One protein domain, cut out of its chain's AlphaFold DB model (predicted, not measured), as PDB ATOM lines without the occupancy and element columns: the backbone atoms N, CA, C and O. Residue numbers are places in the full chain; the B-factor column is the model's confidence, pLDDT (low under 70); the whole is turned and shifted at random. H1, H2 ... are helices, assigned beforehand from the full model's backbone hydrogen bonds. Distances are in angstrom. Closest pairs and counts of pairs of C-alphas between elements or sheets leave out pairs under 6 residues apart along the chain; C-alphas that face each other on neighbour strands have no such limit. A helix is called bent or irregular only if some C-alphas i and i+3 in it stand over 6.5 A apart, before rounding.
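Overview. This is residues 16 to 103 of the 428 residues of the protein "Hypothetical protein" of Ditylum brightwellii (UniProt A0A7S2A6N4). Three short helices, H1, H2 and H3, stand one after another in a loose row, running by turns opposite ways, and the longer H4 runs back past the row, crossing H1. A wide loop, residues 44 to 60, joins H2 to H3, and a tail, residues 96 to 103 with the short H5, sticks out beyond the last residues of H4. The printed part has 88 residues with five named helices, H1 to H5 in order along the chain, and no named strand; the class is all helix. The whole is loose, with a radius of gyration of the C-alphas of 15.2 A, and flat, spanning 49 by 36 by 19 A.

Along the chain. H1, residues 16 to 28, begins at C-alpha 16 (-55.717, -33.051, -36.777) and is 18.5 A long from first to last C-alpha. H2, residues 31 to 43, is 18.7 A long and irregular, with C-alphas 32 and 35 being 8.6 A apart. H3, residues 61 to 69, is 12.0 A long. H4, residues 76 to 94, is the longest at 26.0 A and begins at C-alpha 76 (-33.146, -50.666, -41.291). H5, residues 99 to 102, is 5.2 A long and ends at C-alpha 102 (-67.714, -52.853, -40.352).

Arrangement. H1 and H4 touch, and their closest C-alphas, those of Phe 21 and Trp 90, are 6.1 A apart; they run opposite ways at a steep tilt of 44 degrees. H1 and H2 are close but not clearly touching, with the C-alphas of Val 25 and Lys 37 closest at 7.1 A; they run opposite ways at a shallow tilt of 32 degrees, only just short of steep. H2 and H3 form a helical hairpin and touch, with the C-alphas of Leu 39 and Val 64 closest at 6.9 A; they run opposite ways at a shallow tilt of 19 degrees. H2 and H4 are close but not clearly touching, about perpendicular at 75 degrees, with the C-alphas of Glu 36 and Phe 79 closest at 7.3 A. H3 is apart from H1 and from H4, and H5 touches no helix. Each O i to N i+4 pair is within hydrogen-bond range in H1, H3 and H4, and 7 of 9 are in H2; H5 is too short for such a pair.

Size, cuts and confidence. The two C-alphas farthest apart, those of Lys 70 and Leu 103, are 49.0 A apart. Without residues 96 to 103, which stand free, the body spans 39 by 30 by 19 A. The printed part has no cut. The link from H2 to H3 is long, with 17 residues. The mean pLDDT of the printed part is 79.0; residues 45 to 58 and 97 to 103 are under 70.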
ATOM      1  N   SER A  16     -55.231 -31.930 -37.586       85.50
ATOM      2  CA  SER A  16     -55.717 -33.051 -36.777       85.50
ATOM      3  C   SER A  16     -55.038 -34.368 -37.159       85.50
ATOM      4  O   SER A  16     -54.681 -35.146 -36.281       85.50
ATOM      5  N   ASP A  17     -54.813 -34.605 -38.456       83.38
ATOM      6  CA  ASP A  17     -54.152 -35.829 -38.932       83.38
ATOM      7  C   ASP A  17     -52.681 -35.877 -38.498       83.38
ATOM      8  O   ASP A  17     -52.145 -36.951 -38.223       83.38
ATOM      9  N   LEU A  18     -52.038 -34.705 -38.418       83.62
ATOM     10  CA  LEU A  18     -50.669 -34.558 -37.923       83.62
ATOM     11  C   LEU A  18     -50.585 -34.807 -36.413       83.62
ATOM     12  O   LEU A  18     -49.687 -35.513 -35.969       83.62
ATOM     13  N   GLU A  19     -51.531 -34.290 -35.626       86.31
ATOM     14  CA  GLU A  19     -51.593 -34.565 -34.183       86.31
ATOM     15  C   GLU A  19     -51.848 -36.054 -33.904       86.31
ATOM     16  O   GLU A  19     -51.192 -36.646 -33.047       86.31
ATOM     17  N   ALA A  20     -52.739 -36.689 -34.674       87.44
ATOM     18  CA  ALA A  20     -52.976 -38.131 -34.602       87.44
ATOM     19  C   ALA A  20     -51.723 -38.942 -34.971       87.44
ATOM     20  O   ALA A  20     -51.430 -39.970 -34.349       87.44
ATOM     21  N   PHE A  21     -50.957 -38.473 -35.959       87.38
ATOM     22  CA  PHE A  21     -49.680 -39.078 -36.322       87.38
ATOM     23  C   PHE A  21     -48.675 -38.996 -35.167       87.38
ATOM     24  O   PHE A  21     -48.114 -40.017 -34.771       87.38
ATOM     25  N   ASP A  22     -48.491 -37.812 -34.575       86.44
ATOM     26  CA  ASP A  22     -47.559 -37.612 -33.459       86.44
ATOM     27  C   ASP A  22     -47.927 -38.470 -32.236       86.44
ATOM     28  O   ASP A  22     -47.047 -39.060 -31.603       86.44
ATOM     29  N   GLN A  23     -49.221 -38.620 -31.932       88.00
ATOM     30  CA  GLN A  23     -49.690 -39.524 -30.875       88.00
ATOM     31  C   GLN A  23     -49.370 -40.995 -31.181       88.00
ATOM     32  O   GLN A  23     -48.936 -41.729 -30.290       88.00
ATOM     33  N   SER A  24     -49.523 -41.418 -32.440       88.50
ATOM     34  CA  SER A  24     -49.197 -42.783 -32.878       88.50
ATOM     35  C   SER A  24     -47.690 -43.058 -32.766       88.50
ATOM     36  O   SER A  24     -47.280 -44.120 -32.296       88.50
ATOM     37  N   VAL A  25     -46.847 -42.069 -33.095       88.81
ATOM     38  CA  VAL A  25     -45.386 -42.148 -32.902       88.81
ATOM     39  C   VAL A  25     -45.036 -42.333 -31.430       88.81
ATOM     40  O   VAL A  25     -44.238 -43.211 -31.110       88.81
ATOM     41  N   LEU A  26     -45.637 -41.547 -30.530       87.81
ATOM     42  CA  LEU A  26     -45.387 -41.657 -29.087       87.81
ATOM     43  C   LEU A  26     -45.811 -43.010 -28.509       87.81
ATOM     44  O   LEU A  26     -45.184 -43.495 -27.574       87.81
ATOM     45  N   LYS A  27     -46.862 -43.618 -29.062       87.38
ATOM     46  CA  LYS A  27     -47.364 -44.919 -28.617       87.38
ATOM     47  C   LYS A  27     -46.475 -46.082 -29.069       87.38
ATOM     48  O   LYS A  27     -46.264 -47.017 -28.299       87.38
ATOM     49  N   TYR A  28     -45.984 -46.047 -30.310       85.19
ATOM     50  CA  TYR A  28     -45.230 -47.161 -30.902       85.19
ATOM     51  C   TYR A  28     -43.740 -47.133 -30.584       85.19
ATOM     52  O   TYR A  28     -43.130 -48.185 -30.385       85.19
ATOM     53  N   PHE A  29     -43.148 -45.944 -30.523       88.00
ATOM     54  CA  PHE A  29     -41.737 -45.793 -30.204       88.00
ATOM     55  C   PHE A  29     -41.596 -45.584 -28.700       88.00
ATOM     56  O   PHE A  29     -41.838 -44.492 -28.187       88.00
ATOM     57  N   LYS A  30     -41.211 -46.659 -28.000       84.50
ATOM     58  CA  LYS A  30     -40.845 -46.617 -26.577       84.50
ATOM     59  C   LYS A  30     -39.745 -45.578 -26.340       84.50
ATOM     60  O   LYS A  30     -38.991 -45.248 -27.258       84.50
ATOM     61  N   GLU A  31     -39.632 -45.098 -25.102       83.81
ATOM     62  CA  GLU A  31     -38.655 -44.068 -24.713       83.81
ATOM     63  C   GLU A  31     -37.207 -44.443 -25.068       83.81
ATOM     64  O   GLU A  31     -36.420 -43.559 -25.389       83.81
ATOM     65  N   ASP A  32     -36.892 -45.736 -25.151       83.44
ATOM     66  CA  ASP A  32     -35.564 -46.245 -25.516       83.44
ATOM     67  C   ASP A  32     -35.165 -45.937 -26.978       83.44
ATOM     68  O   ASP A  32     -33.981 -45.870 -27.320       83.44
ATOM     69  N   ASN A  33     -36.138 -45.667 -27.858       87.06
ATOM     70  CA  ASN A  33     -35.923 -45.450 -29.293       87.06
ATOM     71  C   ASN A  33     -35.890 -43.960 -29.673       87.06
ATOM     72  O   ASN A  33     -36.410 -43.549 -30.717       87.06
ATOM     73  N   ILE A  34     -35.231 -43.138 -28.848       85.56
ATOM     74  CA  ILE A  34     -35.124 -41.674 -29.018       85.56
ATOM     75  C   ILE A  34     -34.723 -41.289 -30.451       85.56
ATOM     76  O   ILE A  34     -35.281 -40.365 -31.032       85.56
ATOM     77  N   HIS A  35     -33.799 -42.028 -31.062       83.81
ATOM     78  CA  HIS A  35     -33.259 -41.682 -32.378       83.81
ATOM     79  C   HIS A  35     -34.174 -42.041 -33.545       83.81
ATOM     80  O   HIS A  35     -34.176 -41.336 -34.549       83.81
ATOM     81  N   GLU A  36     -34.948 -43.121 -33.442       87.25
ATOM     82  CA  GLU A  36     -35.944 -43.462 -34.464       87.25
ATOM     83  C   GLU A  36     -37.088 -42.449 -34.426       87.25
ATOM     84  O   GLU A  36     -37.554 -41.990 -35.470       87.25
ATOM     85  N   LYS A  37     -37.451 -42.008 -33.217       86.50
ATOM     86  CA  LYS A  37     -38.370 -40.893 -32.998       86.50
ATOM     87  C   LYS A  37     -37.817 -39.588 -33.570       86.50
ATOM     88  O   LYS A  37     -38.532 -38.914 -34.303       86.50
ATOM     89  N   GLU A  38     -36.554 -39.245 -33.315       84.50
ATOM     90  CA  GLU A  38     -35.909 -38.073 -33.926       84.50
ATOM     91  C   GLU A  38     -35.841 -38.182 -35.451       84.50
ATOM     92  O   GLU A  38     -36.068 -37.188 -36.139       84.50
ATOM     93  N   LEU A  39     -35.574 -39.370 -36.000       87.31
ATOM     94  CA  LEU A  39     -35.556 -39.620 -37.439       87.31
ATOM     95  C   LEU A  39     -36.941 -39.381 -38.046       87.31
ATOM     96  O   LEU A  39     -37.049 -38.635 -39.018       87.31
ATOM     97  N   LEU A  40     -37.999 -39.940 -37.454       87.56
ATOM     98  CA  LEU A  40     -39.384 -39.746 -37.896       87.56
ATOM     99  C   LEU A  40     -39.831 -38.292 -37.767       87.56
ATOM    100  O   LEU A  40     -40.338 -37.709 -38.726       87.56
ATOM    101  N   GLN A  41     -39.555 -37.671 -36.622       83.06
ATOM    102  CA  GLN A  41     -39.819 -36.252 -36.407       83.06
ATOM    103  C   GLN A  41     -39.002 -35.376 -37.358       83.06
ATOM    104  O   GLN A  41     -39.473 -34.314 -37.746       83.06
ATOM    105  N   SER A  42     -37.796 -35.792 -37.759       82.12
ATOM    106  CA  SER A  42     -37.000 -35.087 -38.766       82.12
ATOM    107  C   SER A  42     -37.589 -35.259 -40.164       82.12
ATOM    108  O   SER A  42     -37.710 -34.286 -40.893       82.12
ATOM    109  N   LEU A  43     -38.046 -36.454 -40.541       79.81
ATOM    110  CA  LEU A  43     -38.676 -36.690 -41.842       79.81
ATOM    111  C   LEU A  43     -39.939 -35.844 -42.021       79.81
ATOM    112  O   LEU A  43     -40.220 -35.385 -43.128       79.81
ATOM    113  N   ILE A  44     -40.650 -35.608 -40.921       76.19
ATOM    114  CA  ILE A  44     -41.935 -34.905 -40.890       76.19
ATOM    115  C   ILE A  44     -41.774 -33.457 -40.418       76.19
ATOM    116  O   ILE A  44     -42.750 -32.714 -40.373       76.19
ATOM    117  N   GLN A  45     -40.545 -33.017 -40.106       69.75
ATOM    118  CA  GLN A  45     -40.288 -31.785 -39.365       69.75
ATOM    119  C   GLN A  45     -40.934 -30.564 -40.030       69.75
ATOM    120  O   GLN A  45     -40.372 -29.905 -40.902       69.75
ATOM    121  N   MET A  46     -42.103 -30.205 -39.507       55.06
ATOM    122  CA  MET A  46     -42.865 -28.995 -39.792       55.06
ATOM    123  C   MET A  46     -42.253 -27.786 -39.073       55.06
ATOM    124  O   MET A  46     -42.960 -26.968 -38.480       55.06
ATOM    125  N   LYS A  47     -40.922 -27.658 -39.045       51.72
ATOM    126  CA  LYS A  47     -40.286 -26.535 -38.349       51.72
ATOM    127  C   LYS A  47     -40.480 -25.244 -39.151       51.72
ATOM    128  O   LYS A  47     -39.700 -24.885 -40.024       51.72
ATOM    129  N   GLY A  48     -41.561 -24.544 -38.815       50.62
ATOM    130  CA  GLY A  48     -41.609 -23.085 -38.704       50.62
ATOM    131  C   GLY A  48     -41.840 -22.274 -39.973       50.62
ATOM    132  O   GLY A  48     -42.243 -21.119 -39.871       50.62
ATOM    133  N   HIS A  49     -41.679 -22.839 -41.166       49.19
ATOM    134  CA  HIS A  49     -41.996 -22.114 -42.393       49.19
ATOM    135  C   HIS A  49     -43.257 -22.684 -43.022       49.19
ATOM    136  O   HIS A  49     -43.208 -23.464 -43.971       49.19
ATOM    137  N   ARG A  50     -44.409 -22.236 -42.501       51.47
ATOM    138  CA  ARG A  50     -45.668 -22.239 -43.254       51.47
ATOM    139  C   ARG A  50     -45.453 -21.367 -44.487       51.47
ATOM    140  O   ARG A  50     -45.786 -20.184 -44.500       51.47
ATOM    141  N   THR A  51     -44.825 -21.915 -45.522       55.16
ATOM    142  CA  THR A  51     -44.879 -21.271 -46.827       55.16
ATOM    143  C   THR A  51     -46.353 -21.238 -47.223       55.16
ATOM    144  O   THR A  51     -47.122 -22.127 -46.853       55.16
ATOM    145  N   ARG A  52     -46.784 -20.187 -47.926       59.47
ATOM    146  CA  ARG A  52     -48.191 -20.006 -48.341       59.47
ATOM    147  C   ARG A  52     -48.778 -21.214 -49.090       59.47
ATOM    148  O   ARG A  52     -49.993 -21.312 -49.205       59.47
ATOM    149  N   ASN A  53     -47.923 -22.124 -49.548       55.78
ATOM    150  CA  ASN A  53     -48.288 -23.420 -50.080       55.78
ATOM    151  C   ASN A  53     -47.929 -24.466 -49.017       55.78
ATOM    152  O   ASN A  53     -46.756 -24.757 -48.814       55.78
ATOM    153  N   SER A  54     -48.931 -25.000 -48.323       55.84
ATOM    154  CA  SER A  54     -48.846 -25.998 -47.247       55.84
ATOM    155  C   SER A  54     -48.322 -27.367 -47.719       55.84
ATOM    156  O   SER A  54     -48.990 -28.386 -47.579       55.84
ATOM    157  N   GLY A  55     -47.156 -27.389 -48.358       59.84
ATOM    158  CA  GLY A  55     -46.451 -28.601 -48.738       59.84
ATOM    159  C   GLY A  55     -45.600 -29.095 -47.578       59.84
ATOM    160  O   GLY A  55     -44.861 -28.319 -46.972       59.84
ATOM    161  N   ILE A  56     -45.686 -30.392 -47.295       61.09
ATOM    162  CA  ILE A  56     -44.749 -31.087 -46.413       61.09
ATOM    163  C   ILE A  56     -43.373 -31.015 -47.083       61.09
ATOM    164  O   ILE A  56     -43.169 -31.566 -48.166       61.09
ATOM    165  N   VAL A  57     -42.438 -30.288 -46.473       61.75
ATOM    166  CA  VAL A  57     -41.050 -30.239 -46.940       61.75
ATOM    167  C   VAL A  57     -40.310 -31.383 -46.270       61.75
ATOM    168  O   VAL A  57     -40.024 -31.327 -45.077       61.75
ATOM    169  N   LEU A  58     -40.006 -32.423 -47.042       69.88
ATOM    170  CA  LEU A  58     -39.175 -33.523 -46.564       69.88
ATOM    171  C   LEU A  58     -37.775 -33.000 -46.226       69.88
ATOM    172  O   LEU A  58     -37.184 -32.227 -46.989       69.88
ATOM    173  N   VAL A  59     -37.232 -33.441 -45.093       73.75
ATOM    174  CA  VAL A  59     -35.869 -33.086 -44.699       73.75
ATOM    175  C   VAL A  59     -34.862 -33.597 -45.737       73.75
ATOM    176  O   VAL A  59     -34.970 -34.732 -46.207       73.75
ATOM    177  N   PRO A  60     -33.870 -32.775 -46.130       78.50
ATOM    178  CA  PRO A  60     -32.906 -33.174 -47.142       78.50
ATOM    179  C   PRO A  60     -32.083 -34.394 -46.702       78.50
ATOM    180  O   PRO A  60     -31.637 -34.498 -45.559       78.50
ATOM    181  N   PHE A  61     -31.845 -35.297 -47.659       74.62
ATOM    182  CA  PHE A  61     -31.310 -36.648 -47.444       74.62
ATOM    183  C   PHE A  61     -29.989 -36.713 -46.660       74.62
ATOM    184  O   PHE A  61     -29.743 -37.694 -45.966       74.62
ATOM    185  N   HIS A  62     -29.141 -35.682 -46.724       81.81
ATOM    186  CA  HIS A  62     -27.880 -35.666 -45.975       81.81
ATOM    187  C   HIS A  62     -28.102 -35.691 -44.457       81.81
ATOM    188  O   HIS A  62     -27.409 -36.429 -43.772       81.81
ATOM    189  N   LYS A  63     -29.126 -35.000 -43.934       82.44
ATOM    190  CA  LYS A  63     -29.434 -35.022 -42.494       82.44
ATOM    191  C   LYS A  63     -29.920 -36.397 -42.038       82.44
ATOM    192  O   LYS A  63     -29.524 -36.874 -40.983       82.44
ATOM    193  N   VAL A  64     -30.744 -37.044 -42.864       82.75
ATOM    194  CA  VAL A  64     -31.211 -38.423 -42.643       82.75
ATOM    195  C   VAL A  64     -30.015 -39.379 -42.634       82.75
ATOM    196  O   VAL A  64     -29.883 -40.210 -41.741       82.75
ATOM    197  N   LYS A  65     -29.094 -39.215 -43.591       85.25
ATOM    198  CA  LYS A  65     -27.868 -40.011 -43.681       85.25
ATOM    199  C   LYS A  65     -26.961 -39.811 -42.465       85.25
ATOM    200  O   LYS A  65     -26.406 -40.791 -41.979       85.25
ATOM    201  N   ASP A  66     -26.836 -38.594 -41.947       86.44
ATOM    202  CA  ASP A  66     -26.044 -38.319 -40.744       86.44
ATOM    203  C   ASP A  66     -26.624 -39.027 -39.510       86.44
ATOM    204  O   ASP A  66     -25.871 -39.556 -38.697       86.44
ATOM    205  N   ILE A  67     -27.953 -39.101 -39.380       83.06
ATOM    206  CA  ILE A  67     -28.608 -39.830 -38.279       83.06
ATOM    207  C   ILE A  67     -28.361 -41.339 -38.407       83.06
ATOM    208  O   ILE A  67     -27.978 -41.982 -37.431       83.06
ATOM    209  N   ILE A  68     -28.513 -41.891 -39.615       86.25
ATOM    210  CA  ILE A  68     -28.290 -43.321 -39.880       86.25
ATOM    211  C   ILE A  68     -26.822 -43.700 -39.646       86.25
ATOM    212  O   ILE A  68     -26.532 -44.718 -39.030       86.25
ATOM    213  N   THR A  69     -25.880 -42.880 -40.115       86.44
ATOM    214  CA  THR A  69     -24.438 -43.179 -40.025       86.44
ATOM    215  C   THR A  69     -23.869 -43.018 -38.619       86.44
ATOM    216  O   THR A  69     -22.916 -43.713 -38.277       86.44
ATOM    217  N   LYS A  70     -24.457 -42.156 -37.781       85.88
ATOM    218  CA  LYS A  70     -24.051 -41.998 -36.376       85.88
ATOM    219  C   LYS A  70     -24.318 -43.237 -35.521       85.88
ATOM    220  O   LYS A  70     -23.717 -43.356 -34.456       85.88
ATOM    221  N   LYS A  71     -25.173 -44.166 -35.961       80.38
ATOM    222  CA  LYS A  71     -25.468 -45.396 -35.221       80.38
ATOM    223  C   LYS A  71     -25.006 -46.634 -35.970       80.38
ATOM    224  O   LYS A  71     -25.569 -47.018 -36.988       80.38
ATOM    225  N   LYS A  72     -24.031 -47.322 -35.377       78.62
ATOM    226  CA  LYS A  72     -23.552 -48.629 -35.844       78.62
ATOM    227  C   LYS A  72     -24.626 -49.725 -35.739       78.62
ATOM    228  O   LYS A  72     -24.533 -50.731 -36.429       78.62
ATOM    229  N   GLU A  73     -25.645 -49.501 -34.910       83.25
ATOM    230  CA  GLU A  73     -26.700 -50.468 -34.571       83.25
ATOM    231  C   GLU A  73     -28.061 -50.145 -35.206       83.25
ATOM    232  O   GLU A  73     -29.070 -50.760 -34.868       83.25
ATOM    233  N   PHE A  74     -28.131 -49.180 -36.131       85.69
ATOM    234  CA  PHE A  74     -29.390 -48.901 -36.814       85.69
ATOM    235  C   PHE A  74     -29.755 -50.055 -37.758       85.69
ATOM    236  O   PHE A  74     -29.200 -50.195 -38.850       85.69
ATOM    237  N   SER A  75     -30.718 -50.877 -37.346       89.12
ATOM    238  CA  SER A  75     -31.289 -51.921 -38.192       89.12
ATOM    239  C   SER A  75     -32.423 -51.342 -39.035       89.12
ATOM    240  O   SER A  75     -33.537 -51.132 -38.554       89.12
ATOM    241  N   LEU A  76     -32.148 -51.134 -40.325       85.69
ATOM    242  CA  LEU A  76     -33.146 -50.666 -41.291       85.69
ATOM    243  C   LEU A  76     -34.388 -51.571 -41.326       85.69
ATOM    244  O   LEU A  76     -35.500 -51.072 -41.470       85.69
ATOM    245  N   ALA A  77     -34.209 -52.885 -41.168       88.50
ATOM    246  CA  ALA A  77     -35.304 -53.851 -41.188       88.50
ATOM    247  C   ALA A  77     -36.248 -53.686 -39.984       88.50
ATOM    248  O   ALA A  77     -37.468 -53.730 -40.145       88.50
ATOM    249  N   ASN A  78     -35.694 -53.446 -38.789       88.88
ATOM    250  CA  ASN A  78     -36.498 -53.215 -37.588       88.88
ATOM    251  C   ASN A  78     -37.254 -51.890 -37.683       88.88
ATOM    252  O   ASN A  78     -38.460 -51.865 -37.437       88.88
ATOM    253  N   PHE A  79     -36.571 -50.829 -38.125       88.50
ATOM    254  CA  PHE A  79     -37.198 -49.532 -38.353       88.50
ATOM    255  C   PHE A  79     -38.329 -49.628 -39.382       88.50
ATOM    256  O   PHE A  79     -39.419 -49.117 -39.144       88.50
ATOM    257  N   GLN A  80     -38.111 -50.324 -40.505       89.88
ATOM    258  CA  GLN A  80     -39.141 -50.506 -41.526       89.88
ATOM    259  C   GLN A  80     -40.367 -51.233 -40.964       89.88
ATOM    260  O   GLN A  80     -41.485 -50.769 -41.162       89.88
ATOM    261  N   LYS A  81     -40.170 -52.327 -40.218       90.25
ATOM    262  CA  LYS A  81     -41.271 -53.078 -39.602       90.25
ATOM    263  C   LYS A  81     -42.071 -52.221 -38.615       90.25
ATOM    264  O   LYS A  81     -43.297 -52.277 -38.606       90.25
ATOM    265  N   GLN A  82     -41.389 -51.425 -37.791       90.12
ATOM    266  CA  GLN A  82     -42.040 -50.514 -36.847       90.12
ATOM    267  C   GLN A  82     -42.766 -49.370 -37.560       90.12
ATOM    268  O   GLN A  82     -43.883 -49.023 -37.186       90.12
ATOM    269  N   PHE A  83     -42.169 -48.819 -38.615       89.00
ATOM    270  CA  PHE A  83     -42.775 -47.763 -39.417       89.00
ATOM    271  C   PHE A  83     -44.016 -48.251 -40.175       89.00
ATOM    272  O   PHE A  83     -45.028 -47.558 -40.198       89.00
ATOM    273  N   GLU A  84     -43.979 -49.454 -40.748       89.25
ATOM    274  CA  GLU A  84     -45.146 -50.079 -41.379       89.25
ATOM    275  C   GLU A  84     -46.276 -50.301 -40.367       89.25
ATOM    276  O   GLU A  84     -47.420 -49.945 -40.645       89.25
ATOM    277  N   ALA A  85     -45.963 -50.816 -39.172       89.50
ATOM    278  CA  ALA A  85     -46.953 -50.993 -38.111       89.50
ATOM    279  C   ALA A  85     -47.578 -49.653 -37.674       89.50
ATOM    280  O   ALA A  85     -48.796 -49.562 -37.522       89.50
ATOM    281  N   LEU A  86     -46.759 -48.601 -37.564       91.88
ATOM    282  CA  LEU A  86     -47.219 -47.247 -37.272       91.88
ATOM    283  C   LEU A  86     -48.138 -46.697 -38.371       91.88
ATOM    284  O   LEU A  86     -49.167 -46.105 -38.061       91.88
ATOM    285  N   LEU A  87     -47.803 -46.896 -39.651       88.00
ATOM    286  CA  LEU A  87     -48.644 -46.438 -40.762       88.00
ATOM    287  C   LEU A  87     -49.995 -47.151 -40.799       88.00
ATOM    288  O   LEU A  87     -50.999 -46.512 -41.108       88.00
ATOM    289  N   ILE A  88     -50.029 -48.448 -40.484       87.50
ATOM    290  CA  ILE A  88     -51.278 -49.214 -40.400       87.50
ATOM    291  C   ILE A  88     -52.157 -48.667 -39.271       87.50
ATOM    292  O   ILE A  88     -53.344 -48.430 -39.485       87.50
ATOM    293  N   GLU A  89     -51.595 -48.419 -38.085       88.06
ATOM    294  CA  GLU A  89     -52.375 -47.856 -36.979       88.06
ATOM    295  C   GLU A  89     -52.854 -46.432 -37.284       88.06
ATOM    296  O   GLU A  89     -54.033 -46.129 -37.103       88.06
ATOM    297  N   TRP A  90     -51.974 -45.575 -37.801       86.94
ATOM    298  CA  TRP A  90     -52.337 -44.210 -38.172       86.94
ATOM    299  C   TRP A  90     -53.429 -44.184 -39.244       86.94
ATOM    300  O   TRP A  90     -54.375 -43.403 -39.138       86.94
ATOM    301  N   ALA A  91     -53.354 -45.076 -40.238       85.12
ATOM    302  CA  ALA A  91     -54.407 -45.233 -41.234       85.12
ATOM    303  C   ALA A  91     -55.744 -45.614 -40.586       85.12
ATOM    304  O   ALA A  91     -56.758 -45.025 -40.941       85.12
ATOM    305  N   ASN A  92     -55.752 -46.508 -39.592       85.06
ATOM    306  CA  ASN A  92     -56.974 -46.876 -38.870       85.06
ATOM    307  C   ASN A  92     -57.562 -45.713 -38.047       85.06
ATOM    308  O   ASN A  92     -58.772 -45.674 -37.829       85.06
ATOM    309  N   ILE A  93     -56.725 -44.777 -37.584       85.44
ATOM    310  CA  ILE A  93     -57.159 -43.598 -36.815       85.44
ATOM    311  C   ILE A  93     -57.696 -42.497 -37.739       85.44
ATOM    312  O   ILE A  93     -58.761 -41.941 -37.479       85.44
ATOM    313  N   VAL A  94     -56.958 -42.162 -38.801       83.00
ATOM    314  CA  VAL A  94     -57.278 -41.034 -39.697       83.00
ATOM    315  C   VAL A  94     -58.324 -41.403 -40.742       83.00
ATOM    316  O   VAL A  94     -59.152 -40.577 -41.122       83.00
ATOM    317  N   LEU A  95     -58.300 -42.647 -41.209       80.94
ATOM    318  CA  LEU A  95     -59.273 -43.198 -42.139       80.94
ATOM    319  C   LEU A  95     -60.040 -44.294 -41.404       80.94
ATOM    320  O   LEU A  95     -59.837 -45.472 -41.712       80.94
ATOM    321  N   PRO A  96     -60.902 -43.940 -40.425       74.62
ATOM    322  CA  PRO A  96     -61.745 -44.939 -39.797       74.62
ATOM    323  C   PRO A  96     -62.482 -45.659 -40.918       74.62
ATOM    324  O   PRO A  96     -63.069 -45.011 -41.795       74.62
ATOM    325  N   GLU A  97     -62.397 -46.992 -40.924       68.56
ATOM    326  CA  GLU A  97     -63.183 -47.781 -41.858       68.56
ATOM    327  C   GLU A  97     -64.619 -47.261 -41.780       68.56
ATOM    328  O   GLU A  97     -65.157 -47.133 -40.670       68.56
ATOM    329  N   PRO A  98     -65.226 -46.867 -42.914       67.81
ATOM    330  CA  PRO A  98     -66.574 -46.334 -42.876       67.81
ATOM    331  C   PRO A  98     -67.436 -47.352 -42.136       67.81
ATOM    332  O   PRO A  98     -67.367 -48.538 -42.432       67.81
ATOM    333  N   ILE A  99     -68.245 -46.911 -41.171       59.91
ATOM    334  CA  ILE A  99     -69.038 -47.804 -40.300       59.91
ATOM    335  C   ILE A  99     -69.846 -48.835 -41.122       59.91
ATOM    336  O   ILE A  99     -70.153 -49.935 -40.684       59.91
ATOM    337  N   LEU A 100     -70.143 -48.507 -42.376       52.97
ATOM    338  CA  LEU A 100     -70.767 -49.398 -43.340       52.97
ATOM    339  C   LEU A 100     -69.933 -50.653 -43.668       52.97
ATOM    340  O   LEU A 100     -70.515 -51.730 -43.749       52.97
ATOM    341  N   THR A 101     -68.605 -50.576 -43.811       64.06
ATOM    342  CA  THR A 101     -67.769 -51.769 -44.042       64.06
ATOM    343  C   THR A 101     -67.674 -52.653 -42.807       64.06
ATOM    344  O   THR A 101     -67.720 -53.876 -42.951       64.06
ATOM    345  N   THR A 102     -67.639 -52.078 -41.603       65.88
ATOM    346  CA  THR A 102     -67.714 -52.853 -40.352       65.88
ATOM    347  C   THR A 102     -69.089 -53.496 -40.162       65.88
ATOM    348  O   THR A 102     -69.178 -54.642 -39.727       65.88
ATOM    349  N   LEU A 103     -70.157 -52.839 -40.619       62.66
ATOM    350  CA  LEU A 103     -71.498 -53.424 -40.739       62.66
ATOM    351  C   LEU A 103     -71.654 -54.375 -41.945       62.66
ATOM    352  O   LEU A 103     -72.761 -54.818 -42.240       62.66
TER     353      LEU A 103